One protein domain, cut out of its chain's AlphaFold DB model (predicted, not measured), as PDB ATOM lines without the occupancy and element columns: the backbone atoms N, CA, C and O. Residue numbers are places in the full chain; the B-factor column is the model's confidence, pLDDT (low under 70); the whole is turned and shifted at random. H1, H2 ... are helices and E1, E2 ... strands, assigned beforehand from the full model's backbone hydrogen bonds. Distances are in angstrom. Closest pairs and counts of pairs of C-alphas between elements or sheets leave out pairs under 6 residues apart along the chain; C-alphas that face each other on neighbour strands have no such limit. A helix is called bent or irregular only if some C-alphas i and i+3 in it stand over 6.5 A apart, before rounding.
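This is residues 14 to 202 of the 532 residues of an uncharacterized protein of Elusimicrobia bacterium (UniProt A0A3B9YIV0). Five long helices make an elongated body: H3, H4 and H5 form an up-and-down bundle, each running against the one before it, H6 folds back along H5, and H1 crosses H3. The short H2 packs at the start of H3, and E1 and E2 make a small antiparallel hairpin after its end. The printed part has 189 residues, with six named helices and two strands in the order H1 H2 H3 E1 E2 H4 H5 H6, mostly helix. It is compact, with a radius of gyration of the C-alphas of 18.6 A, and spans 62 by 36 by 30 A.

H1, residues 14 to 39, begins at C-alpha 14 (-1.922, -14.469, 55.131) and is 37.0 A long. H2 is residues 45 to 48. H3, residues 52 to 76, 36.4 A, is irregular: C-alphas 72 and 75 are 7.1 A apart. E1 is residues 79 to 81 and E2 84 to 86. H4 is residues 93 to 114, 30.8 A. H5, residues 132 to 168, 54.6 A, has a kink of 30 degrees near residue 161. H6, residues 172 to 197, 38.4 A, ends at C-alpha 197 (-18.577, -33.611, 29.042).

H3 is the hub. With residues 24 to 36 alone, H1 touches it, closest at C-alphas 28 and 69, 5.3 A, at a steep tilt of 46 degrees. H2 touches H3, C-alphas 47 and 55 being closest at 6.3 A. N 81 and O 84 are within hydrogen-bond range at 3.1 A. H4 and H5, a helical hairpin, touch, with closest C-alphas 108 and 142 at 4.0 A. H5 and H6, also a helical hairpin, touch at a shallow tilt of 10 degrees, closest at C-alphas 163 and 175, 4.3 A. Every O i to N i+4 pair is within range in H1 and H4, against 19 of 21 in H3, 31 of 33 in H5 and 19 of 22 in H6; H2 is too short for one.

The C-alphas of Arg 125 and Gly 170 are farthest apart, 62.8 A. The printed part has no cut. The link H4 to H5, 17 residues, is long. Mean pLDDT of the printed part is 71.7; residues 76 to 92 and 119 to 129 are among those under 70.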
ATOM      1  N   ARG A  14      -2.364 -14.671  56.525       49.97
ATOM      2  CA  ARG A  14      -1.922 -14.469  55.131       49.97
ATOM      3  C   ARG A  14      -1.432 -15.731  54.408       49.97
ATOM      4  O   ARG A  14      -1.899 -15.942  53.291       49.97
ATOM      5  N   PRO A  15      -0.542 -16.574  54.969       56.75
ATOM      6  CA  PRO A  15       0.010 -17.689  54.202       56.75
ATOM      7  C   PRO A  15      -1.030 -18.785  53.966       56.75
ATOM      8  O   PRO A  15      -1.150 -19.261  52.844       56.75
ATOM      9  N   ALA A  16      -1.852 -19.119  54.966       51.19
ATOM     10  CA  ALA A  16      -2.895 -20.134  54.821       51.19
ATOM     11  C   ALA A  16      -3.986 -19.708  53.823       51.19
ATOM     12  O   ALA A  16      -4.386 -20.512  52.988       51.19
ATOM     13  N   ALA A  17      -4.425 -18.443  53.851       53.31
ATOM     14  CA  ALA A  17      -5.434 -17.939  52.917       53.31
ATOM     15  C   ALA A  17      -4.910 -17.844  51.473       53.31
ATOM     16  O   ALA A  17      -5.632 -18.192  50.538       53.31
ATOM     17  N   LEU A  18      -3.659 -17.407  51.284       59.25
ATOM     18  CA  LEU A  18      -3.014 -17.385  49.968       59.25
ATOM     19  C   LEU A  18      -2.769 -18.799  49.437       59.25
ATOM     20  O   LEU A  18      -3.018 -19.044  48.260       59.25
ATOM     21  N   LEU A  19      -2.350 -19.732  50.296       65.88
ATOM     22  CA  LEU A  19      -2.171 -21.139  49.944       65.88
ATOM     23  C   LEU A  19      -3.505 -21.772  49.535       65.88
ATOM     24  O   LEU A  19      -3.572 -22.421  48.500       65.88
ATOM     25  N   LEU A  20      -4.587 -21.527  50.278       61.97
ATOM     26  CA  LEU A  20      -5.913 -22.044  49.932       61.97
ATOM     27  C   LEU A  20      -6.431 -21.458  48.611       61.97
ATOM     28  O   LEU A  20      -6.955 -22.185  47.773       61.97
ATOM     29  N   PHE A  21      -6.268 -20.148  48.402       64.12
ATOM     30  CA  PHE A  21      -6.647 -19.494  47.148       64.12
ATOM     31  C   PHE A  21      -5.833 -20.034  45.967       64.12
ATOM     32  O   PHE A  21      -6.395 -20.300  44.908       64.12
ATOM     33  N   ALA A  22      -4.527 -20.251  46.161       70.25
ATOM     34  CA  ALA A  22      -3.665 -20.889  45.175       70.25
ATOM     35  C   ALA A  22      -4.111 -22.329  44.891       70.25
ATOM     36  O   ALA A  22      -4.204 -22.701  43.727       70.25
ATOM     37  N   VAL A  23      -4.474 -23.108  45.915       75.06
ATOM     38  CA  VAL A  23      -5.017 -24.466  45.754       75.06
ATOM     39  C   VAL A  23      -6.320 -24.448  44.954       75.06
ATOM     40  O   VAL A  23      -6.454 -25.235  44.023       75.06
ATOM     41  N   TYR A  24      -7.256 -23.533  45.232       70.00
ATOM     42  CA  TYR A  24      -8.499 -23.425  44.456       70.00
ATOM     43  C   TYR A  24      -8.266 -22.969  43.015       70.00
ATOM     44  O   TYR A  24      -8.891 -23.506  42.102       70.00
ATOM     45  N   ALA A  25      -7.366 -22.010  42.793       72.06
ATOM     46  CA  ALA A  25      -7.009 -21.554  41.454       72.06
ATOM     47  C   ALA A  25      -6.320 -22.667  40.648       72.06
ATOM     48  O   ALA A  25      -6.674 -22.893  39.492       72.06
ATOM     49  N   LEU A  26      -5.392 -23.405  41.269       78.00
ATOM     50  CA  LEU A  26      -4.732 -24.568  40.672       78.00
ATOM     51  C   LEU A  26      -5.729 -25.689  40.381       78.00
ATOM     52  O   LEU A  26      -5.673 -26.281  39.308       78.00
ATOM     53  N   LEU A  27      -6.671 -25.951  41.290       77.19
ATOM     54  CA  LEU A  27      -7.722 -26.945  41.092       77.19
ATOM     55  C   LEU A  27      -8.643 -26.553  39.929       77.19
ATOM     56  O   LEU A  27      -8.893 -27.374  39.053       77.19
ATOM     57  N   ALA A  28      -9.105 -25.301  39.875       75.44
ATOM     58  CA  ALA A  28      -9.917 -24.797  38.769       75.44
ATOM     59  C   ALA A  28      -9.163 -24.881  37.433       75.44
ATOM     60  O   ALA A  28      -9.729 -25.331  36.437       75.44
ATOM     61  N   ALA A  29      -7.877 -24.514  37.412       75.69
ATOM     62  CA  ALA A  29      -7.030 -24.621  36.227       75.69
ATOM     63  C   ALA A  29      -6.832 -26.082  35.789       75.69
ATOM     64  O   ALA A  29      -6.991 -26.389  34.609       75.69
ATOM     65  N   ALA A  30      -6.559 -26.995  36.725       79.06
ATOM     66  CA  ALA A  30      -6.396 -28.421  36.450       79.06
ATOM     67  C   ALA A  30      -7.689 -29.055  35.914       79.06
ATOM     68  O   ALA A  30      -7.651 -29.798  34.936       79.06
ATOM     69  N   LEU A  31      -8.843 -28.720  36.502       75.50
ATOM     70  CA  LEU A  31     -10.157 -29.176  36.039       75.50
ATOM     71  C   LEU A  31     -10.495 -28.624  34.654       75.50
ATOM     72  O   LEU A  31     -11.022 -29.353  33.818       75.50
ATOM     73  N   SER A  32     -10.152 -27.363  34.394       78.19
ATOM     74  CA  SER A  32     -10.344 -26.733  33.083       78.19
ATOM     75  C   SER A  32      -9.468 -27.388  32.023       78.19
ATOM     76  O   SER A  32      -9.963 -27.715  30.950       78.19
ATOM     77  N   ALA A  33      -8.198 -27.658  32.339       78.06
ATOM     78  CA  ALA A  33      -7.280 -28.366  31.451       78.06
ATOM     79  C   ALA A  33      -7.739 -29.809  31.185       78.06
ATOM     80  O   ALA A  33      -7.738 -30.255  30.039       78.06
ATOM     81  N   ALA A  34      -8.188 -30.527  32.220       77.38
ATOM     82  CA  ALA A  34      -8.716 -31.884  32.090       77.38
ATOM     83  C   ALA A  34     -10.004 -31.924  31.253       77.38
ATOM     84  O   ALA A  34     -10.128 -32.769  30.367       77.38
ATOM     85  N   ALA A  35     -10.937 -30.998  31.497       76.00
ATOM     86  CA  ALA A  35     -12.164 -30.851  30.720       76.00
ATOM     87  C   ALA A  35     -11.857 -30.517  29.256       76.00
ATOM     88  O   ALA A  35     -12.364 -31.184  28.358       76.00
ATOM     89  N   PHE A  36     -10.981 -29.539  29.019       77.50
ATOM     90  CA  PHE A  36     -10.583 -29.110  27.683       77.50
ATOM     91  C   PHE A  36      -9.920 -30.243  26.889       77.50
ATOM     92  O   PHE A  36     -10.334 -30.510  25.763       77.50
ATOM     93  N   ARG A  37      -8.960 -30.959  27.495       79.44
ATOM     94  CA  ARG A  37      -8.272 -32.105  26.874       79.44
ATOM     95  C   ARG A  37      -9.215 -33.276  26.603       79.44
ATOM     96  O   ARG A  37      -9.057 -33.967  25.605       79.44
ATOM     97  N   ARG A  38     -10.197 -33.523  27.475       73.81
ATOM     98  CA  ARG A  38     -11.208 -34.566  27.234       73.81
ATOM     99  C   ARG A  38     -12.143 -34.222  26.085       73.81
ATOM    100  O   ARG A  38     -12.494 -35.103  25.310       73.81
ATOM    101  N   LEU A  39     -12.572 -32.968  26.019       70.44
ATOM    102  CA  LEU A  39     -13.469 -32.483  24.976       70.44
ATOM    103  C   LEU A  39     -12.776 -32.407  23.612       70.44
ATOM    104  O   LEU A  39     -13.416 -32.631  22.588       70.44
ATOM    105  N   ASN A  40     -11.466 -32.155  23.623       72.31
ATOM    106  CA  ASN A  40     -10.620 -32.035  22.445       72.31
ATOM    107  C   ASN A  40      -9.437 -33.009  22.576       72.31
ATOM    108  O   ASN A  40      -8.332 -32.581  22.894       72.31
ATOM    109  N   PRO A  41      -9.627 -34.324  22.373       73.38
ATOM    110  CA  PRO A  41      -8.547 -35.302  22.536       73.38
ATOM    111  C   PRO A  41      -7.389 -35.087  21.548       73.38
ATOM    112  O   PRO A  41      -6.261 -35.472  21.848       73.38
ATOM    113  N   GLU A  42      -7.657 -34.434  20.412       71.31
ATOM    114  CA  GLU A  42      -6.658 -34.032  19.410       71.31
ATOM    115  C   GLU A  42      -5.908 -32.740  19.777       71.31
ATOM    116  O   GLU A  42      -4.933 -32.384  19.121       71.31
ATOM    117  N   ALA A  43      -6.307 -32.050  20.852       65.19
ATOM    118  CA  ALA A  43      -5.556 -30.931  21.409       65.19
ATOM    119  C   ALA A  43      -4.255 -31.435  22.063       65.19
ATOM    120  O   ALA A  43      -4.194 -31.667  23.275       65.19
ATOM    121  N   SER A  44      -3.202 -31.613  21.265       64.31
ATOM    122  CA  SER A  44      -1.825 -31.721  21.752       64.31
ATOM    123  C   SER A  44      -1.304 -30.339  22.190       64.31
ATOM    124  O   SER A  44      -1.949 -29.306  21.990       64.31
ATOM    125  N   LEU A  45      -0.105 -30.291  22.782       58.06
ATOM    126  CA  LEU A  45       0.610 -29.030  23.058       58.06
ATOM    127  C   LEU A  45       0.828 -28.169  21.791       58.06
ATOM    128  O   LEU A  45       1.093 -26.972  21.911       58.06
ATOM    129  N   ASP A  46       0.627 -28.734  20.596       57.69
ATOM    130  CA  ASP A  46       0.705 -28.038  19.308       57.69
ATOM    131  C   ASP A  46      -0.458 -27.061  19.072       57.69
ATOM    132  O   ASP A  46      -0.440 -26.297  18.109       57.69
ATOM    133  N   LEU A  47      -1.439 -26.983  19.982       56.25
ATOM    134  CA  LEU A  47      -2.461 -25.930  19.963       56.25
ATOM    135  C   LEU A  47      -1.855 -24.520  20.046       56.25
ATOM    136  O   LEU A  47      -2.457 -23.560  19.573       56.25
ATOM    137  N   LEU A  48      -0.651 -24.387  20.618       53.44
ATOM    138  CA  LEU A  48       0.128 -23.143  20.614       53.44
ATOM    139  C   LEU A  48       0.700 -22.801  19.226       53.44
ATOM    140  O   LEU A  48       1.072 -21.652  18.988       53.44
ATOM    141  N   LEU A  49       0.745 -23.776  18.312       57.31
ATOM    142  CA  LEU A  49       1.269 -23.673  16.948       57.31
ATOM    143  C   LEU A  49       0.164 -23.637  15.875       57.31
ATOM    144  O   LEU A  49       0.444 -23.217  14.754       57.31
ATOM    145  N   ALA A  50      -1.089 -23.959  16.219       61.72
ATOM    146  CA  ALA A  50      -2.262 -23.905  15.333       61.72
ATOM    147  C   ALA A  50      -2.430 -22.542  14.611       61.72
ATOM    148  O   ALA A  50      -1.907 -21.531  15.078       61.72
ATOM    149  N   PRO A  51      -3.164 -22.436  13.492       71.94
ATOM    150  CA  PRO A  51      -3.485 -21.139  12.892       71.94
ATOM    151  C   PRO A  51      -4.202 -20.203  13.893       71.94
ATOM    152  O   PRO A  51      -4.884 -20.673  14.809       71.94
ATOM    153  N   PRO A  52      -4.070 -18.868  13.750       73.31
ATOM    154  CA  PRO A  52      -4.500 -17.889  14.758       73.31
ATOM    155  C   PRO A  52      -5.980 -18.007  15.157       73.31
ATOM    156  O   PRO A  52      -6.316 -17.785  16.320       73.31
ATOM    157  N   GLY A  53      -6.850 -18.428  14.230       69.88
ATOM    158  CA  GLY A  53      -8.265 -18.693  14.509       69.88
ATOM    159  C   GLY A  53      -8.488 -19.848  15.494       69.88
ATOM    160  O   GLY A  53      -9.242 -19.694  16.453       69.88
ATOM    161  N   GLY A  54      -7.779 -20.970  15.323       69.25
ATOM    162  CA  GLY A  54      -7.861 -22.121  16.231       69.25
ATOM    163  C   GLY A  54      -7.312 -21.809  17.629       69.25
ATOM    164  O   GLY A  54      -7.907 -22.211  18.631       69.25
ATOM    165  N   ARG A  55      -6.240 -21.002  17.717       73.75
ATOM    166  CA  ARG A  55      -5.675 -20.546  19.006       73.75
ATOM    167  C   ARG A  55      -6.658 -19.697  19.802       73.75
ATOM    168  O   ARG A  55      -6.808 -19.902  21.004       73.75
ATOM    169  N   ALA A  56      -7.325 -18.751  19.138       77.12
ATOM    170  CA  ALA A  56      -8.264 -17.843  19.788       77.12
ATOM    171  C   ALA A  56      -9.459 -18.597  20.395       77.12
ATOM    172  O   ALA A  56      -9.835 -18.331  21.537       77.12
ATOM    173  N   TRP A  57     -10.008 -19.582  19.679       72.38
ATOM    174  CA  TRP A  57     -11.141 -20.378  20.161       72.38
ATOM    175  C   TRP A  57     -10.756 -21.405  21.223       72.38
ATOM    176  O   TRP A  57     -11.477 -21.545  22.210       72.38
ATOM    177  N   GLY A  58      -9.603 -22.064  21.083       75.06
ATOM    178  CA  GLY A  58      -9.066 -22.933  22.132       75.06
ATOM    179  C   GLY A  58      -8.841 -22.170  23.440       75.06
ATOM    180  O   GLY A  58      -9.267 -22.615  24.506       75.06
ATOM    181  N   ALA A  59      -8.267 -20.966  23.348       78.31
ATOM    182  CA  ALA A  59      -8.126 -20.067  24.487       78.31
ATOM    183  C   ALA A  59      -9.493 -19.646  25.052       78.31
ATOM    184  O   ALA A  59      -9.700 -19.736  26.259       78.31
ATOM    185  N   ALA A  60     -10.450 -19.242  24.208       80.25
ATOM    186  CA  ALA A  60     -11.786 -18.835  24.648       80.25
ATOM    187  C   ALA A  60     -12.540 -19.964  25.373       80.25
ATOM    188  O   ALA A  60     -13.121 -19.729  26.432       80.25
ATOM    189  N   ALA A  61     -12.491 -21.195  24.856       79.00
ATOM    190  CA  ALA A  61     -13.092 -22.367  25.489       79.00
ATOM    191  C   ALA A  61     -12.415 -22.709  26.828       79.00
ATOM    192  O   ALA A  61     -13.101 -22.982  27.816       79.00
ATOM    193  N   PHE A  62     -11.081 -22.631  26.896       81.00
ATOM    194  CA  PHE A  62     -10.340 -22.811  28.145       81.00
ATOM    195  C   PHE A  62     -10.701 -21.742  29.185       81.00
ATOM    196  O   PHE A  62     -10.983 -22.077  30.334       81.00
ATOM    197  N   PHE A  63     -10.752 -20.465  28.794       81.69
ATOM    198  CA  PHE A  63     -11.125 -19.373  29.693       81.69
ATOM    199  C   PHE A  63     -12.587 -19.454  30.141       81.69
ATOM    200  O   PHE A  63     -12.869 -19.148  31.297       81.69
ATOM    201  N   ALA A  64     -13.503 -19.905  29.280       80.88
ATOM    202  CA  ALA A  64     -14.896 -20.144  29.653       80.88
ATOM    203  C   ALA A  64     -15.009 -21.247  30.720       80.88
ATOM    204  O   ALA A  64     -15.637 -21.032  31.759       80.88
ATOM    205  N   LEU A  65     -14.319 -22.380  30.526       79.81
ATOM    206  CA  LEU A  65     -14.248 -23.460  31.516       79.81
ATOM    207  C   LEU A  65     -13.586 -22.999  32.822       79.81
ATOM    208  O   LEU A  65     -14.097 -23.287  33.905       79.81
ATOM    209  N   ALA A  66     -12.500 -22.227  32.736       81.50
ATOM    210  CA  ALA A  66     -11.831 -21.659  33.902       81.50
ATOM    211  C   ALA A  66     -12.746 -20.703  34.671       81.50
ATOM    212  O   ALA A  66     -12.835 -20.799  35.894       81.50
ATOM    213  N   ALA A  67     -13.478 -19.833  33.971       83.06
ATOM    214  CA  ALA A  67     -14.463 -18.944  34.574       83.06
ATOM    215  C   ALA A  67     -15.606 -19.726  35.236       83.06
ATOM    216  O   ALA A  67     -16.018 -19.375  36.341       83.06
ATOM    217  N   PHE A  68     -16.081 -20.804  34.607       83.62
ATOM    218  CA  PHE A  68     -17.108 -21.686  35.159       83.62
ATOM    219  C   PHE A  68     -16.653 -22.366  36.457       83.62
ATOM    220  O   PHE A  68     -17.305 -22.214  37.491       83.62
ATOM    221  N   TYR A  69     -15.517 -23.071  36.441       81.75
ATOM    222  CA  TYR A  69     -15.009 -23.768  37.627       81.75
ATOM    223  C   TYR A  69     -14.591 -22.795  38.731       81.75
ATOM    224  O   TYR A  69     -14.833 -23.060  39.910       81.75
ATOM    225  N   TRP A  70     -14.034 -21.639  38.366       81.88
ATOM    226  CA  TRP A  70     -13.753 -20.567  39.315       81.88
ATOM    227  C   TRP A  70     -15.029 -20.060  39.989       81.88
ATOM    228  O   TRP A  70     -15.098 -19.991  41.217       81.88
ATOM    229  N   ALA A  71     -16.062 -19.746  39.202       81.56
ATOM    230  CA  ALA A  71     -17.347 -19.320  39.731       81.56
ATOM    231  C   ALA A  71     -17.958 -20.403  40.633       81.56
ATOM    232  O   ALA A  71     -18.432 -20.066  41.714       81.56
ATOM    233  N   ALA A  72     -17.864 -21.686  40.271       78.94
ATOM    234  CA  ALA A  72     -18.436 -22.791  41.043       78.94
ATOM    235  C   ALA A  72     -17.771 -22.956  42.419       78.94
ATOM    236  O   ALA A  72     -18.434 -23.286  43.401       78.94
ATOM    237  N   LEU A  73     -16.467 -22.682  42.500       77.06
ATOM    238  CA  LEU A  73     -15.688 -22.745  43.739       77.06
ATOM    239  C   LEU A  73     -15.717 -21.430  44.534       77.06
ATOM    240  O   LEU A  73     -15.414 -21.426  45.725       77.06
ATOM    241  N   SER A  74     -16.120 -20.313  43.924       75.19
ATOM    242  CA  SER A  74     -16.100 -18.991  44.561       75.19
ATOM    243  C   SER A  74     -16.943 -18.837  45.846       75.19
ATOM    244  O   SER A  74     -16.527 -18.048  46.697       75.19
ATOM    245  N   PRO A  75     -18.054 -19.573  46.089       70.88
ATOM    246  CA  PRO A  75     -18.751 -19.539  47.385       70.88
ATOM    247  C   PRO A  75     -17.925 -20.105  48.546       70.88
ATOM    248  O   PRO A  75     -18.229 -19.825  49.709       70.88
ATOM    249  N   LEU A  76     -16.899 -20.896  48.219       66.69
ATOM    250  CA  LEU A  76     -15.919 -21.459  49.143       66.69
ATOM    251  C   LEU A  76     -14.661 -20.598  49.226       66.69
ATOM    252  O   LEU A  76     -13.744 -20.950  49.948       66.69
ATOM    253  N   ALA A  77     -14.567 -19.494  48.485       64.25
ATOM    254  CA  ALA A  77     -13.442 -18.586  48.616       64.25
ATOM    255  C   ALA A  77     -13.624 -17.688  49.858       64.25
ATOM    256  O   ALA A  77     -14.749 -17.283  50.178       64.25
ATOM    257  N   PRO A  78     -12.530 -17.309  50.542       57.78
ATOM    258  CA  PRO A  78     -12.603 -16.374  51.657       57.78
ATOM    259  C   PRO A  78     -13.155 -15.025  51.193       57.78
ATOM    260  O   PRO A  78     -12.676 -14.446  50.215       57.78
ATOM    261  N   GLY A  79     -14.120 -14.474  51.928       49.56
ATOM    262  CA  GLY A  79     -14.604 -13.117  51.707       49.56
ATOM    263  C   GLY A  79     -14.148 -12.145  52.783       49.56
ATOM    264  O   GLY A  79     -14.076 -12.492  53.958       49.56
ATOM    265  N   ARG A  80     -13.916 -10.887  52.392       38.41
ATOM    266  CA  ARG A  80     -13.880  -9.762  53.333       38.41
ATOM    267  C   ARG A  80     -15.273  -9.164  53.491       38.41
ATOM    268  O   ARG A  80     -15.894  -8.820  52.484       38.41
ATOM    269  N   LEU A  81     -15.713  -9.001  54.735       34.47
ATOM    270  CA  LEU A  81     -16.825  -8.132  55.117       34.47
ATOM    271  C   LEU A  81     -16.273  -7.189  56.193       34.47
ATOM    272  O   LEU A  81     -15.791  -7.653  57.221       34.47
ATOM    273  N   LEU A  82     -16.232  -5.882  55.909       28.27
ATOM    274  CA  LEU A  82     -15.721  -4.856  56.836       28.27
ATOM    275  C   LEU A  82     -14.301  -5.130  57.385       28.27
ATOM    276  O   LEU A  82     -14.012  -4.899  58.552       28.27
ATOM    277  N   GLY A  83     -13.400  -5.653  56.548       30.67
ATOM    278  CA  GLY A  83     -12.009  -5.918  56.942       30.67
ATOM    279  C   GLY A  83     -11.786  -7.213  57.736       30.67
ATOM    280  O   GLY A  83     -10.633  -7.599  57.919       30.67
ATOM    281  N   VAL A  84     -12.845  -7.935  58.112       31.81
ATOM    282  CA  VAL A  84     -12.758  -9.268  58.724       31.81
ATOM    283  C   VAL A  84     -12.858 -10.341  57.638       31.81
ATOM    284  O   VAL A  84     -13.670 -10.249  56.713       31.81
ATOM    285  N   LEU A  85     -11.986 -11.348  57.726       40.91
ATOM    286  CA  LEU A  85     -12.047 -12.561  56.914       40.91
ATOM    287  C   LEU A  85     -13.185 -13.432  57.454       40.91
ATOM    288  O   LEU A  85     -13.006 -14.176  58.415       40.91
ATOM    289  N   CYS A  86     -14.367 -13.301  56.857       44.78
ATOM    290  CA  CYS A  86     -15.526 -14.103  57.220       44.78
ATOM    291  C   CYS A  86     -15.566 -15.330  56.314       44.78
ATOM    292  O   CYS A  86     -15.703 -15.216  55.090       44.78
ATOM    293  N   TRP A  87     -15.440 -16.502  56.933       48.91
ATOM    294  CA  TRP A  87     -15.656 -17.772  56.264       48.91
ATOM    295  C   TRP A  87     -17.025 -18.328  56.657       48.91
ATOM    296  O   TRP A  87     -17.216 -18.645  57.831       48.91
ATOM    297  N   PRO A  88     -17.963 -18.509  55.721       52.41
ATOM    298  CA  PRO A  88     -18.031 -17.976  54.351       52.41
ATOM    299  C   PRO A  88     -18.879 -16.669  54.232       52.41
ATOM    300  O   PRO A  88     -19.522 -16.251  55.191       52.41
ATOM    301  N   ARG A  89     -18.906 -15.991  53.061       49.06
ATOM    302  CA  ARG A  89     -19.683 -14.734  52.839       49.06
ATOM    303  C   ARG A  89     -21.203 -14.931  52.970       49.06
ATOM    304  O   ARG A  89     -21.724 -15.692  52.172       49.06
ATOM    305  N   PRO A  90     -21.957 -14.189  53.797       53.28
ATOM    306  CA  PRO A  90     -23.415 -14.315  53.810       53.28
ATOM    307  C   PRO A  90     -23.999 -14.084  52.405       53.28
ATOM    308  O   PRO A  90     -23.859 -13.005  51.829       53.28
ATOM    309  N   PHE A  91     -24.623 -15.120  51.840       61.00
ATOM    310  CA  PHE A  91     -25.304 -15.067  50.548       61.00
ATOM    311  C   PHE A  91     -26.810 -14.880  50.775       61.00
ATOM    312  O   PHE A  91     -27.510 -15.863  51.042       61.00
ATOM    313  N   PRO A  92     -27.352 -13.653  50.661       69.06
ATOM    314  CA  PRO A  92     -28.798 -13.480  50.628       69.06
ATOM    315  C   PRO A  92     -29.391 -14.248  49.437       69.06
ATOM    316  O   PRO A  92     -28.708 -14.483  48.437       69.06
ATOM    317  N   LEU A  93     -30.671 -14.624  49.522       72.88
ATOM    318  CA  LEU A  93     -31.381 -15.388  48.480       72.88
ATOM    319  C   LEU A  93     -31.200 -14.791  47.076       72.88
ATOM    320  O   LEU A  93     -30.961 -15.522  46.120       72.88
ATOM    321  N   LEU A  94     -31.223 -13.461  46.964       76.00
ATOM    322  CA  LEU A  94     -30.989 -12.760  45.702       76.00
ATOM    323  C   LEU A  94     -29.570 -12.986  45.151       76.00
ATOM    324  O   LEU A  94     -29.393 -13.152  43.948       76.00
ATOM    325  N   SER A  95     -28.556 -13.025  46.017       76.62
ATOM    326  CA  SER A  95     -27.177 -13.325  45.617       76.62
ATOM    327  C   SER A  95     -27.013 -14.788  45.211       76.62
ATOM    328  O   SER A  95     -26.277 -15.055  44.268       76.62
ATOM    329  N   LEU A  96     -27.723 -15.721  45.859       75.81
ATOM    330  CA  LEU A  96     -27.774 -17.125  45.426       75.81
ATOM    331  C   LEU A  96     -28.416 -17.259  44.045       75.81
ATOM    332  O   LEU A  96     -27.861 -17.936  43.186       75.81
ATOM    333  N   ALA A  97     -29.536 -16.574  43.807       80.31
ATOM    334  CA  ALA A  97     -30.201 -16.575  42.508       80.31
ATOM    335  C   ALA A  97     -29.300 -15.989  41.410       80.31
ATOM    336  O   ALA A  97     -29.127 -16.602  40.361       80.31
ATOM    337  N   ARG A  98     -28.647 -14.846  41.669       83.31
ATOM    338  CA  ARG A  98     -27.664 -14.250  40.745       83.31
ATOM    339  C   ARG A  98     -26.490 -15.187  40.475       83.31
ATOM    340  O   ARG A  98     -26.052 -15.298  39.335       83.31
ATOM    341  N   HIS A  99     -25.995 -15.865  41.506       81.44
ATOM    342  CA  HIS A  99     -24.908 -16.826  41.376       81.44
ATOM    343  C   HIS A  99     -25.318 -18.048  40.543       81.44
ATOM    344  O   HIS A  99     -24.567 -18.465  39.666       81.44
ATOM    345  N   ALA A 100     -26.529 -18.567  40.756       84.75
ATOM    346  CA  ALA A 100     -27.093 -19.659  39.971       84.75
ATOM    347  C   ALA A 100     -27.291 -19.275  38.501       84.75
ATOM    348  O   ALA A 100     -26.913 -20.041  37.620       84.75
ATOM    349  N   LEU A 101     -27.801 -18.071  38.225       87.06
ATOM    350  CA  LEU A 101     -27.935 -17.552  36.862       87.06
ATOM    351  C   LEU A 101     -26.574 -17.374  36.179       87.06
ATOM    352  O   LEU A 101     -26.415 -17.781  35.031       87.06
ATOM    353  N   LEU A 102     -25.585 -16.816  36.886       87.88
ATOM    354  CA  LEU A 102     -24.224 -16.656  36.371       87.88
ATOM    355  C   LEU A 102     -23.601 -18.013  36.023       87.88
ATOM    356  O   LEU A 102     -23.069 -18.176  34.930       87.88
ATOM    357  N   LEU A 103     -23.682 -18.986  36.932       85.69
ATOM    358  CA  LEU A 103     -23.135 -20.321  36.706       85.69
ATOM    359  C   LEU A 103     -23.880 -21.085  35.620       85.69
ATOM    360  O   LEU A 103     -23.238 -21.749  34.811       85.69
ATOM    361  N   GLY A 104     -25.205 -20.964  35.565       86.25
ATOM    362  CA  GLY A 104     -26.005 -21.501  34.472       86.25
ATOM    363  C   GLY A 104     -25.567 -20.920  33.126       86.25
ATOM    364  O   GLY A 104     -25.304 -21.672  32.191       86.25
ATOM    365  N   GLY A 105     -25.412 -19.596  33.034       88.19
ATOM    366  CA  GLY A 105     -24.934 -18.923  31.824       88.19
ATOM    367  C   GLY A 105     -23.524 -19.355  31.423       88.19
ATOM    368  O   GLY A 105     -23.302 -19.743  30.279       88.19
ATOM    369  N   LEU A 106     -22.579 -19.361  32.368       87.88
ATOM    370  CA  LEU A 106     -21.206 -19.813  32.124       87.88
ATOM    371  C   LEU A 106     -21.151 -21.288  31.718       87.88
ATOM    372  O   LEU A 106     -20.350 -21.650  30.860       87.88
ATOM    373  N   GLY A 107     -22.005 -22.129  32.301       86.00
ATOM    374  CA  GLY A 107     -22.113 -23.543  31.961       86.00
ATOM    375  C   GLY A 107     -22.652 -23.747  30.547       86.00
ATOM    376  O   GLY A 107     -22.071 -24.511  29.779       86.00
ATOM    377  N   ALA A 108     -23.706 -23.016  30.170       86.44
ATOM    378  CA  ALA A 108     -24.267 -23.033  28.820       86.44
ATOM    379  C   ALA A 108     -23.238 -22.580  27.772       86.44
ATOM    380  O   ALA A 108     -23.032 -23.268  26.774       86.44
ATOM    381  N   VAL A 109     -22.540 -21.468  28.034       86.75
ATOM    382  CA  VAL A 109     -21.476 -20.944  27.162       86.75
ATOM    383  C   VAL A 109     -20.314 -21.932  27.055       86.75
ATOM    384  O   VAL A 109     -19.879 -22.244  25.952       86.75
ATOM    385  N   SER A 110     -19.842 -22.482  28.176       83.31
ATOM    386  CA  SER A 110     -18.735 -23.446  28.178       83.31
ATOM    387  C   SER A 110     -19.090 -24.726  27.421       83.31
ATOM    388  O   SER A 110     -18.268 -25.221  26.659       83.31
ATOM    389  N   ALA A 111     -20.312 -25.245  27.576       81.38
ATOM    390  CA  ALA A 111     -20.765 -26.435  26.857       81.38
ATOM    391  C   ALA A 111     -20.943 -26.179  25.350       81.38
ATOM    392  O   ALA A 111     -20.578 -27.029  24.541       81.38
ATOM    393  N   ALA A 112     -21.459 -25.006  24.968       82.75
ATOM    394  CA  ALA A 112     -21.621 -24.620  23.566       82.75
ATOM    395  C   ALA A 112     -20.276 -24.369  22.863       82.75
ATOM    396  O   ALA A 112     -20.119 -24.714  21.693       82.75
ATOM    397  N   LEU A 113     -19.303 -23.791  23.576       81.19
ATOM    398  CA  LEU A 113     -17.969 -23.519  23.044       81.19
ATOM    399  C   LEU A 113     -17.098 -24.769  23.009       81.19
ATOM    400  O   LEU A 113     -16.507 -25.058  21.979       81.19
ATOM    401  N   ALA A 114     -17.012 -25.502  24.117       75.94
ATOM    402  CA  ALA A 114     -16.056 -26.592  24.271       75.94
ATOM    403  C   ALA A 114     -16.618 -27.964  23.861       75.94
ATOM    404  O   ALA A 114     -15.857 -28.920  23.776       75.94
ATOM    405  N   GLY A 115     -17.929 -28.097  23.631       75.62
ATOM    406  CA  GLY A 115     -18.544 -29.355  23.209       75.62
ATOM    407  C   GLY A 115     -18.024 -29.844  21.852       75.62
ATOM    408  O   GLY A 115     -17.800 -29.055  20.942       75.62
ATOM    409  N   ARG A 116     -17.905 -31.167  21.686       69.50
ATOM    410  CA  ARG A 116     -17.463 -31.801  20.427       69.50
ATOM    411  C   ARG A 116     -18.408 -31.538  19.243       69.50
ATOM    412  O   ARG A 116     -17.966 -31.447  18.104       69.50
ATOM    413  N   GLU A 117     -19.703 -31.398  19.529       73.12
ATOM    414  CA  GLU A 117     -20.750 -30.954  18.587       73.12
ATOM    415  C   GLU A 117     -20.993 -29.427  18.684       73.12
ATOM    416  O   GLU A 117     -21.968 -28.909  18.149       73.12
ATOM    417  N   GLY A 118     -20.137 -28.721  19.429       70.31
ATOM    418  CA  GLY A 118     -20.188 -27.287  19.686       70.31
ATOM    419  C   GLY A 118     -19.433 -26.455  18.649       70.31
ATOM    420  O   GLY A 118     -18.966 -26.959  17.626       70.31
ATOM    421  N   LEU A 119     -19.280 -25.162  18.938       69.81
ATOM    422  CA  LEU A 119     -18.636 -24.196  18.040       69.81
ATOM    423  C   LEU A 119     -17.140 -24.478  17.810       69.81
ATOM    424  O   LEU A 119     -16.608 -24.089  16.775       69.81
ATOM    425  N   ALA A 120     -16.468 -25.182  18.730       63.06
ATOM    426  CA  ALA A 120     -15.065 -25.584  18.581       63.06
ATOM    427  C   ALA A 120     -14.865 -27.003  18.006       63.06
ATOM    428  O   ALA A 120     -13.732 -27.472  17.952       63.06
ATOM    429  N   GLY A 121     -15.929 -27.697  17.571       58.00
ATOM    430  CA  GLY A 121     -15.893 -29.122  17.202       58.00
ATOM    431  C   GLY A 121     -14.911 -29.511  16.082       58.00
ATOM    432  O   GLY A 121     -14.518 -30.674  15.997       58.00
ATOM    433  N   ARG A 122     -14.482 -28.548  15.257       64.19
ATOM    434  CA  ARG A 122     -13.295 -28.631  14.392       64.19
ATOM    435  C   ARG A 122     -12.515 -27.325  14.500       64.19
ATOM    436  O   ARG A 122     -12.820 -26.357  13.800       64.19
ATOM    437  N   LEU A 123     -11.500 -27.313  15.364       60.59
ATOM    438  CA  LEU A 123     -10.627 -26.154  15.599       60.59
ATOM    439  C   LEU A 123      -9.969 -25.615  14.312       60.59
ATOM    440  O   LEU A 123      -9.599 -24.442  14.263       60.59
ATOM    441  N   ASP A 124      -9.898 -26.438  13.263       62.19
ATOM    442  CA  ASP A 124      -9.194 -26.128  12.020       62.19
ATOM    443  C   ASP A 124     -10.044 -25.424  10.948       62.19
ATOM    444  O   ASP A 124      -9.472 -24.847  10.024       62.19
ATOM    445  N   ARG A 125     -11.391 -25.484  11.001       60.97
ATOM    446  CA  ARG A 125     -12.245 -25.053   9.862       60.97
ATOM    447  C   ARG A 125     -13.459 -24.179  10.176       60.97
ATOM    448  O   ARG A 125     -14.177 -23.837   9.250       60.97
ATOM    449  N   PHE A 126     -13.657 -23.750  11.423       61.94
ATOM    450  CA  PHE A 126     -14.775 -22.862  11.792       61.94
ATOM    451  C   PHE A 126     -16.139 -23.347  11.256       61.94
ATOM    452  O   PHE A 126     -16.932 -22.586  10.710       61.94
ATOM    453  N   GLU A 127     -16.424 -24.635  11.419       66.00
ATOM    454  CA  GLU A 127     -17.733 -25.195  11.097       66.00
ATOM    455  C   GLU A 127     -18.287 -25.869  12.355       66.00
ATOM    456  O   GLU A 127     -17.613 -26.743  12.916       66.00
ATOM    457  N   PRO A 128     -19.481 -25.468  12.843       63.34
ATOM    458  CA  PRO A 128     -20.148 -26.217  13.894       63.34
ATOM    459  C   PRO A 128     -20.343 -27.651  13.402       63.34
ATOM    460  O   PRO A 128     -20.879 -27.893  12.325       63.34
ATOM    461  N   ASN A 129     -19.884 -28.613  14.194       67.56
ATOM    462  CA  ASN A 129     -19.835 -30.017  13.785       67.56
ATOM    463  C   ASN A 129     -21.199 -30.731  13.955       67.56
ATOM    464  O   ASN A 129     -21.262 -31.957  13.926       67.56
ATOM    465  N   GLY A 130     -22.288 -29.986  14.187       70.25
ATOM    466  CA  GLY A 130     -23.628 -30.525  14.427       70.25
ATOM    467  C   GLY A 130     -24.757 -29.520  14.175       70.25
ATOM    468  O   GLY A 130     -24.537 -28.310  14.127       70.25
ATOM    469  N   ASP A 131     -25.974 -30.044  14.014       78.56
ATOM    470  CA  ASP A 131     -27.183 -29.261  13.738       78.56
ATOM    471  C   ASP A 131     -27.526 -28.285  14.877       78.56
ATOM    472  O   ASP A 131     -27.235 -28.529  16.045       78.56
ATOM    473  N   ALA A 132     -28.268 -27.210  14.596       78.69
ATOM    474  CA  ALA A 132     -28.714 -26.254  15.625       78.69
ATOM    475  C   ALA A 132     -29.425 -26.920  16.834       78.69
ATOM    476  O   ALA A 132     -29.387 -26.422  17.967       78.69
ATOM    477  N   GLN A 133     -30.043 -28.087  16.621       78.81
ATOM    478  CA  GLN A 133     -30.636 -28.894  17.686       78.81
ATOM    479  C   GLN A 133     -29.602 -29.506  18.650       78.81
ATOM    480  O   GLN A 133     -29.904 -29.631  19.836       78.81
ATOM    481  N   SER A 134     -28.394 -29.870  18.208       78.12
ATOM    482  CA  SER A 134     -27.343 -30.362  19.111       78.12
ATOM    483  C   SER A 134     -26.773 -29.232  19.971       78.12
ATOM    484  O   SER A 134     -26.622 -29.404  21.181       78.12
ATOM    485  N   LEU A 135     -26.571 -28.044  19.389       78.69
ATOM    486  CA  LEU A 135     -26.110 -26.848  20.104       78.69
ATOM    487  C   LEU A 135     -27.082 -26.421  21.211       78.69
ATOM    488  O   LEU A 135     -26.663 -26.192  22.347       78.69
ATOM    489  N   SER A 136     -28.384 -26.364  20.914       79.69
ATOM    490  CA  SER A 136     -29.405 -26.023  21.919       79.69
ATOM    491  C   SER A 136     -29.470 -27.044  23.061       79.69
ATOM    492  O   SER A 136     -29.576 -26.659  24.227       79.69
ATOM    493  N   ARG A 137     -29.325 -28.344  22.759       81.69
ATOM    494  CA  ARG A 137     -29.240 -29.404  23.777       81.69
ATOM    495  C   ARG A 137     -27.989 -29.260  24.644       81.69
ATOM    496  O   ARG A 137     -28.101 -29.358  25.863       81.69
ATOM    497  N   LEU A 138     -26.822 -28.998  24.051       77.81
ATOM    498  CA  LEU A 138     -25.573 -28.774  24.791       77.81
ATOM    499  C   LEU A 138     -25.661 -27.545  25.703       77.81
ATOM    500  O   LEU A 138     -25.271 -27.625  26.867       77.81
ATOM    501  N   ALA A 139     -26.228 -26.441  25.212       80.69
ATOM    502  CA  ALA A 139     -26.425 -25.227  25.997       80.69
ATOM    503  C   ALA A 139     -27.397 -25.446  27.170       80.69
ATOM    504  O   ALA A 139     -27.088 -25.058  28.298       80.69
ATOM    505  N   LEU A 140     -28.535 -26.116  26.941       82.56
ATOM    506  CA  LEU A 140     -29.499 -26.448  27.999       82.56
ATOM    507  C   LEU A 140     -28.872 -27.341  29.073       82.56
ATOM    508  O   LEU A 140     -29.092 -27.149  30.267       82.56
ATOM    509  N   LEU A 141     -28.076 -28.322  28.665       78.00
ATOM    510  CA  LEU A 141     -27.423 -29.212  29.613       78.00
ATOM    511  C   LEU A 141     -26.301 -28.501  30.385       78.00
ATOM    512  O   LEU A 141     -26.191 -28.687  31.597       78.00
ATOM    513  N   GLY A 142     -25.532 -27.627  29.729       79.50
ATOM    514  CA  GLY A 142     -24.568 -26.746  30.390       79.50
ATOM    515  C   GLY A 142     -25.229 -25.815  31.413       79.50
ATOM    516  O   GLY A 142     -24.705 -25.640  32.513       79.50
ATOM    517  N   LEU A 143     -26.419 -25.290  31.099       84.75
ATOM    518  CA  LEU A 143     -27.245 -24.517  32.029       84.75
ATOM    519  C   LEU A 143     -27.611 -25.344  33.270       84.75
ATOM    520  O   LEU A 143     -27.379 -24.897  34.392       84.75
ATOM    521  N   LEU A 144     -28.148 -26.555  33.084       81.88
ATOM    522  CA  LEU A 144     -28.535 -27.445  34.186       81.88
ATOM    523  C   LEU A 144     -27.340 -27.818  35.070       81.88
ATOM    524  O   LEU A 144     -27.453 -27.814  36.297       81.88
ATOM    525  N   LEU A 145     -26.185 -28.088  34.461       80.12
ATOM    526  CA  LEU A 145     -24.950 -28.376  35.181       80.12
ATOM    527  C   LEU A 145     -24.481 -27.169  36.001       80.12
ATOM    528  O   LEU A 145     -24.089 -27.322  37.157       80.12
ATOM    529  N   GLY A 146     -24.560 -25.964  35.434       81.19
ATOM    530  CA  GLY A 146     -24.243 -24.733  36.150       81.19
ATOM    531  C   GLY A 146     -25.179 -24.467  37.325       81.19
ATOM    532  O   GLY A 146     -24.714 -24.123  38.411       81.19
ATOM    533  N   LEU A 147     -26.479 -24.713  37.160       82.56
ATOM    534  CA  LEU A 147     -27.449 -24.627  38.255       82.56
ATOM    535  C   LEU A 147     -27.159 -25.655  39.360       82.56
ATOM    536  O   LEU A 147     -27.208 -25.313  40.542       82.56
ATOM    537  N   ALA A 148     -26.805 -26.892  38.998       80.94
ATOM    538  CA  ALA A 148     -26.429 -27.928  39.958       80.94
ATOM    539  C   ALA A 148     -25.139 -27.572  40.718       80.94
ATOM    540  O   ALA A 148     -25.089 -27.706  41.941       80.94
ATOM    541  N   ALA A 149     -24.124 -27.051  40.021       81.00
ATOM    542  CA  ALA A 149     -22.890 -26.564  40.634       81.00
ATOM    543  C   ALA A 149     -23.157 -25.389  41.591       81.00
ATOM    544  O   ALA A 149     -22.615 -25.358  42.695       81.00
ATOM    545  N   ALA A 150     -24.050 -24.466  41.219       82.00
ATOM    546  CA  ALA A 150     -24.462 -23.360  42.079       82.00
ATOM    547  C   ALA A 150     -25.185 -23.845  43.341       82.00
ATOM    548  O   ALA A 150     -24.902 -23.367  44.440       82.00
ATOM    549  N   ALA A 151     -26.092 -24.817  43.205       80.12
ATOM    550  CA  ALA A 151     -26.796 -25.422  44.330       80.12
ATOM    551  C   ALA A 151     -25.832 -26.166  45.268       80.12
ATOM    552  O   ALA A 151     -25.913 -26.003  46.487       80.12
ATOM    553  N   ALA A 152     -24.882 -26.924  44.711       80.00
ATOM    554  CA  ALA A 152     -23.849 -27.613  45.475       80.00
ATOM    555  C   ALA A 152     -22.947 -26.622  46.229       80.00
ATOM    556  O   ALA A 152     -22.731 -26.779  47.430       80.00
ATOM    557  N   GLY A 153     -22.495 -25.555  45.560       78.88
ATOM    558  CA  GLY A 153     -21.718 -24.480  46.176       78.88
ATOM    559  C   GLY A 153     -22.485 -23.767  47.294       78.88
ATOM    560  O   GLY A 153     -21.943 -23.556  48.378       78.88
ATOM    561  N   ALA A 154     -23.770 -23.468  47.086       77.31
ATOM    562  CA  ALA A 154     -24.645 -22.862  48.092       77.31
ATOM    563  C   ALA A 154     -24.872 -23.768  49.313       77.31
ATOM    564  O   ALA A 154     -24.902 -23.299  50.453       77.31
ATOM    565  N   CYS A 155     -25.021 -25.072  49.092       78.06
ATOM    566  CA  CYS A 155     -25.163 -26.055  50.160       78.06
ATOM    567  C   CYS A 155     -23.851 -26.235  50.933       78.06
ATOM    568  O   CYS A 155     -23.873 -26.248  52.163       78.06
ATOM    569  N   ALA A 156     -22.706 -26.286  50.242       76.25
ATOM    570  CA  ALA A 156     -21.384 -26.371  50.868       76.25
ATOM    571  C   ALA A 156     -21.132 -25.149  51.754       76.25
ATOM    572  O   ALA A 156     -20.783 -25.268  52.928       76.25
ATOM    573  N   HIS A 157     -21.431 -23.974  51.205       76.38
ATOM    574  CA  HIS A 157     -21.421 -22.707  51.908       76.38
ATOM    575  C   HIS A 157     -22.263 -22.761  53.193       76.38
ATOM    576  O   HIS A 157     -21.749 -22.532  54.288       76.38
ATOM    577  N   ARG A 158     -23.542 -23.141  53.096       75.44
ATOM    578  CA  ARG A 158     -24.421 -23.240  54.270       75.44
ATOM    579  C   ARG A 158     -23.899 -24.239  55.297       75.44
ATOM    580  O   ARG A 158     -23.886 -23.924  56.480       75.44
ATOM    581  N   TRP A 159     -23.397 -25.394  54.878       77.56
ATOM    582  CA  TRP A 159     -22.836 -26.379  55.799       77.56
ATOM    583  C   TRP A 159     -21.610 -25.886  56.562       77.56
ATOM    584  O   TRP A 159     -21.491 -26.183  57.751       77.56
ATOM    585  N   THR A 160     -20.718 -25.114  55.930       72.94
ATOM    586  CA  THR A 160     -19.591 -24.507  56.663       72.94
ATOM    587  C   THR A 160     -20.060 -23.546  57.755       72.94
ATOM    588  O   THR A 160     -19.434 -23.490  58.807       72.94
ATOM    589  N   ALA A 161     -21.190 -22.857  57.561       69.62
ATOM    590  CA  ALA A 161     -21.792 -22.001  58.584       69.62
ATOM    591  C   ALA A 161     -22.583 -22.794  59.648       69.62
ATOM    592  O   ALA A 161     -22.589 -22.417  60.819       69.62
ATOM    593  N   LEU A 162     -23.229 -23.902  59.266       74.31
ATOM    594  CA  LEU A 162     -23.991 -24.766  60.177       74.31
ATOM    595  C   LEU A 162     -23.084 -25.639  61.060       74.31
ATOM    596  O   LEU A 162     -23.460 -25.967  62.179       74.31
ATOM    597  N   SER A 163     -21.892 -26.017  60.596       76.88
ATOM    598  CA  SER A 163     -20.974 -26.887  61.344       76.88
ATOM    599  C   SER A 163     -20.566 -26.313  62.717       76.88
ATOM    600  O   SER A 163     -20.690 -27.039  63.709       76.88
ATOM    601  N   PRO A 164     -20.147 -25.040  62.852       67.38
ATOM    602  CA  PRO A 164     -19.900 -24.434  64.160       67.38
ATOM    603  C   PRO A 164     -21.148 -24.431  65.049       67.38
ATOM    604  O   PRO A 164     -21.055 -24.759  66.228       67.38
ATOM    605  N   ALA A 165     -22.322 -24.143  64.478       70.38
ATOM    606  CA  ALA A 165     -23.587 -24.164  65.212       70.38
ATOM    607  C   ALA A 165     -23.924 -25.575  65.730       70.38
ATOM    608  O   ALA A 165     -24.301 -25.724  66.887       70.38
ATOM    609  N   LEU A 166     -23.702 -26.621  64.925       72.81
ATOM    610  CA  LEU A 166     -23.850 -28.018  65.348       72.81
ATOM    611  C   LEU A 166     -22.865 -28.389  66.463       72.81
ATOM    612  O   LEU A 166     -23.241 -29.071  67.413       72.81
ATOM    613  N   ALA A 167     -21.614 -27.930  66.384       72.38
ATOM    614  CA  ALA A 167     -20.639 -28.169  67.445       72.38
ATOM    615  C   ALA A 167     -21.070 -27.504  68.762       72.38
ATOM    616  O   ALA A 167     -21.032 -28.148  69.811       72.38
ATOM    617  N   LEU A 168     -21.541 -26.253  68.698       65.50
ATOM    618  CA  LEU A 168     -22.073 -25.515  69.848       65.50
ATOM    619  C   LEU A 168     -23.360 -26.139  70.402       65.50
ATOM    620  O   LEU A 168     -23.575 -26.129  71.609       65.50
ATOM    621  N   ALA A 169     -24.168 -26.762  69.544       68.38
ATOM    622  CA  ALA A 169     -25.336 -27.552  69.923       68.38
ATOM    623  C   ALA A 169     -24.990 -28.897  70.598       68.38
ATOM    624  O   ALA A 169     -25.886 -29.702  70.858       68.38
ATOM    625  N   GLY A 170     -23.709 -29.173  70.866       73.12
ATOM    626  CA  GLY A 170     -23.254 -30.422  71.476       73.12
ATOM    627  C   GLY A 170     -23.144 -31.588  70.492       73.12
ATOM    628  O   GLY A 170     -23.063 -32.734  70.920       73.12
ATOM    629  N   GLN A 171     -23.110 -31.316  69.182       79.88
ATOM    630  CA  GLN A 171     -22.987 -32.316  68.116       79.88
ATOM    631  C   GLN A 171     -21.646 -32.191  67.359       79.88
ATOM    632  O   GLN A 171     -21.626 -31.987  66.138       79.88
ATOM    633  N   PRO A 172     -20.484 -32.316  68.039       77.19
ATOM    634  CA  PRO A 172     -19.175 -32.110  67.417       77.19
ATOM    635  C   PRO A 172     -18.859 -33.160  66.346       77.19
ATOM    636  O   PRO A 172     -18.146 -32.861  65.390       77.19
ATOM    637  N   PHE A 173     -19.395 -34.378  66.475       82.44
ATOM    638  CA  PHE A 173     -19.236 -35.422  65.463       82.44
ATOM    639  C   PHE A 173     -19.959 -35.060  64.163       82.44
ATOM    640  O   PHE A 173     -19.332 -35.069  63.107       82.44
ATOM    641  N   LEU A 174     -21.238 -34.662  64.238       78.56
ATOM    642  CA  LEU A 174     -22.005 -34.227  63.065       78.56
ATOM    643  C   LEU A 174     -21.373 -32.995  62.418       78.56
ATOM    644  O   LEU A 174     -21.251 -32.945  61.199       78.56
ATOM    645  N   SER A 175     -20.899 -32.043  63.226       74.94
ATOM    646  CA  SER A 175     -20.151 -30.880  62.743       74.94
ATOM    647  C   SER A 175     -18.929 -31.278  61.902       74.94
ATOM    648  O   SER A 175     -18.769 -30.781  60.786       74.94
ATOM    649  N   ARG A 176     -18.096 -32.213  62.386       79.44
ATOM    650  CA  ARG A 176     -16.941 -32.724  61.628       79.44
ATOM    651  C   ARG A 176     -17.373 -33.507  60.395       79.44
ATOM    652  O   ARG A 176     -16.825 -33.272  59.327       79.44
ATOM    653  N   LEU A 177     -18.339 -34.413  60.526       78.44
ATOM    654  CA  LEU A 177     -18.826 -35.240  59.421       78.44
ATOM    655  C   LEU A 177     -19.340 -34.375  58.269       78.44
ATOM    656  O   LEU A 177     -19.011 -34.628  57.117       78.44
ATOM    657  N   VAL A 178     -20.075 -33.311  58.588       77.31
ATOM    658  CA  VAL A 178     -20.548 -32.321  57.620       77.31
ATOM    659  C   VAL A 178     -19.391 -31.624  56.907       77.31
ATOM    660  O   VAL A 178     -19.440 -31.486  55.688       77.31
ATOM    661  N   LEU A 179     -18.353 -31.193  57.634       76.00
ATOM    662  CA  LEU A 179     -17.168 -30.571  57.026       76.00
ATOM    663  C   LEU A 179     -16.432 -31.555  56.110       76.00
ATOM    664  O   LEU A 179     -16.107 -31.213  54.974       76.00
ATOM    665  N   TRP A 180     -16.228 -32.790  56.569       77.00
ATOM    666  CA  TRP A 180     -15.559 -33.839  55.798       77.00
ATOM    667  C   TRP A 180     -16.352 -34.262  54.564       77.00
ATOM    668  O   TRP A 180     -15.750 -34.550  53.534       77.00
ATOM    669  N   ALA A 181     -17.685 -34.253  54.627       75.88
ATOM    670  CA  ALA A 181     -18.547 -34.611  53.506       75.88
ATOM    671  C   ALA A 181     -18.492 -33.594  52.349       75.88
ATOM    672  O   ALA A 181     -18.806 -33.955  51.218       75.88
ATOM    673  N   GLN A 182     -18.056 -32.349  52.576       74.44
ATOM    674  CA  GLN A 182     -18.010 -31.328  51.518       74.44
ATOM    675  C   GLN A 182     -17.042 -31.689  50.387       74.44
ATOM    676  O   GLN A 182     -17.392 -31.552  49.218       74.44
ATOM    677  N   ALA A 183     -15.846 -32.178  50.721       72.44
ATOM    678  CA  ALA A 183     -14.821 -32.529  49.740       72.44
ATOM    679  C   ALA A 183     -15.253 -33.649  48.765       72.44
ATOM    680  O   ALA A 183     -15.190 -33.414  47.557       72.44
ATOM    681  N   PRO A 184     -15.735 -34.829  49.215       70.38
ATOM    682  CA  PRO A 184     -16.170 -35.887  48.307       70.38
ATOM    683  C   PRO A 184     -17.412 -35.495  47.504       70.38
ATOM    684  O   PRO A 184     -17.559 -35.944  46.374       70.38
ATOM    685  N   LEU A 185     -18.286 -34.636  48.035       72.69
ATOM    686  CA  LEU A 185     -19.477 -34.175  47.318       72.69
ATOM    687  C   LEU A 185     -19.151 -33.166  46.221       72.69
ATOM    688  O   LEU A 185     -19.676 -33.275  45.115       72.69
ATOM    689  N   LEU A 186     -18.243 -32.230  46.496       72.69
ATOM    690  CA  LEU A 186     -17.692 -31.349  45.470       72.69
ATOM    691  C   LEU A 186     -16.939 -32.169  44.421       72.69
ATOM    692  O   LEU A 186     -17.159 -31.976  43.230       72.69
ATOM    693  N   ALA A 187     -16.121 -33.135  44.845       74.00
ATOM    694  CA  ALA A 187     -15.431 -34.037  43.931       74.00
ATOM    695  C   ALA A 187     -16.414 -34.854  43.077       74.00
ATOM    696  O   ALA A 187     -16.194 -34.987  41.879       74.00
ATOM    697  N   ALA A 188     -17.519 -35.345  43.645       73.75
ATOM    698  CA  ALA A 188     -18.555 -36.066  42.910       73.75
ATOM    699  C   ALA A 188     -19.293 -35.162  41.911       73.75
ATOM    700  O   ALA A 188     -19.521 -35.579  40.777       73.75
ATOM    701  N   ALA A 189     -19.614 -33.919  42.287       73.69
ATOM    702  CA  ALA A 189     -20.227 -32.940  41.387       73.69
ATOM    703  C   ALA A 189     -19.293 -32.571  40.217       73.69
ATOM    704  O   ALA A 189     -19.731 -32.489  39.070       73.69
ATOM    705  N   LEU A 190     -17.996 -32.417  40.494       73.44
ATOM    706  CA  LEU A 190     -16.964 -32.138  39.491       73.44
ATOM    707  C   LEU A 190     -16.643 -33.366  38.619       73.44
ATOM    708  O   LEU A 190     -16.417 -33.255  37.418       73.44
ATOM    709  N   ALA A 191     -16.653 -34.570  39.183       74.88
ATOM    710  CA  ALA A 191     -16.496 -35.799  38.411       74.88
ATOM    711  C   ALA A 191     -17.707 -36.025  37.497       74.88
ATOM    712  O   ALA A 191     -17.543 -36.393  36.335       74.88
ATOM    713  N   ALA A 192     -18.917 -35.743  37.991       72.88
ATOM    714  CA  ALA A 192     -20.142 -35.754  37.204       72.88
ATOM    715  C   ALA A 192     -20.080 -34.750  36.041       72.88
ATOM    716  O   ALA A 192     -20.428 -35.125  34.921       72.88
ATOM    717  N   SER A 193     -19.565 -33.528  36.251       71.94
ATOM    718  CA  SER A 193     -19.367 -32.572  35.152       71.94
ATOM    719  C   SER A 193     -18.389 -33.102  34.101       71.94
ATOM    720  O   SER A 193     -18.676 -33.038  32.909       71.94
ATOM    721  N   LEU A 194     -17.266 -33.692  34.520       72.25
ATOM    722  CA  LEU A 194     -16.250 -34.238  33.610       72.25
ATOM    723  C   LEU A 194     -16.694 -35.501  32.854       72.25
ATOM    724  O   LEU A 194     -16.265 -35.708  31.717       72.25
ATOM    725  N   LEU A 195     -17.495 -36.371  33.477       71.50
ATOM    726  CA  LEU A 195     -18.084 -37.561  32.843       71.50
ATOM    727  C   LEU A 195     -19.217 -37.194  31.888       71.50
ATOM    728  O   LEU A 195     -19.440 -37.874  30.893       71.50
ATOM    729  N   TRP A 196     -19.938 -36.116  32.177       67.62
ATOM    730  CA  TRP A 196     -20.974 -35.627  31.282       67.62
ATOM    731  C   TRP A 196     -20.373 -35.005  30.012       67.62
ATOM    732  O   TRP A 196     -20.814 -35.311  28.904       67.62
ATOM    733  N   LEU A 197     -19.303 -34.216  30.163       67.56
ATOM    734  CA  LEU A 197     -18.577 -33.611  29.042       67.56
ATOM    735  C   LEU A 197     -17.966 -34.644  28.077       67.56
ATOM    736  O   LEU A 197     -17.759 -34.320  26.913       67.56
ATOM    737  N   SER A 198     -17.712 -35.889  28.498       66.19
ATOM    738  CA  SER A 198     -17.112 -36.906  27.618       66.19
ATOM    739  C   SER A 198     -18.085 -37.543  26.618       66.19
ATOM    740  O   SER A 198     -17.643 -38.282  25.742       66.19
ATOM    741  N   GLY A 199     -19.395 -37.271  26.698       63.25
ATOM    742  CA  GLY A 199     -20.356 -37.684  25.667       63.25
ATOM    743  C   GLY A 199     -20.589 -39.199  25.530       63.25
ATOM    744  O   GLY A 199     -21.206 -39.627  24.556       63.25
ATOM    745  N   GLU A 200     -20.151 -40.027  26.482       64.31
ATOM    746  CA  GLU A 200     -20.375 -41.481  26.459       64.31
ATOM    747  C   GLU A 200     -21.817 -41.823  26.902       64.31
ATOM    748  O   GLU A 200     -22.163 -41.834  28.085       64.31
ATOM    749  N   ARG A 201     -22.705 -42.050  25.921       61.59
ATOM    750  CA  ARG A 201     -24.174 -41.938  26.080       61.59
ATOM    751  C   ARG A 201     -24.924 -43.042  26.871       61.59
ATOM    752  O   ARG A 201     -26.018 -42.710  27.343       61.59
ATOM    753  N   PRO A 202     -24.436 -44.287  27.095       53.06
ATOM    754  CA  PRO A 202     -25.175 -45.245  27.935       53.06
ATOM    755  C   PRO A 202     -24.592 -45.481  29.344       53.06
ATOM    756  O   PRO A 202     -25.365 -45.582  30.298       53.06
TER     757      PRO A 202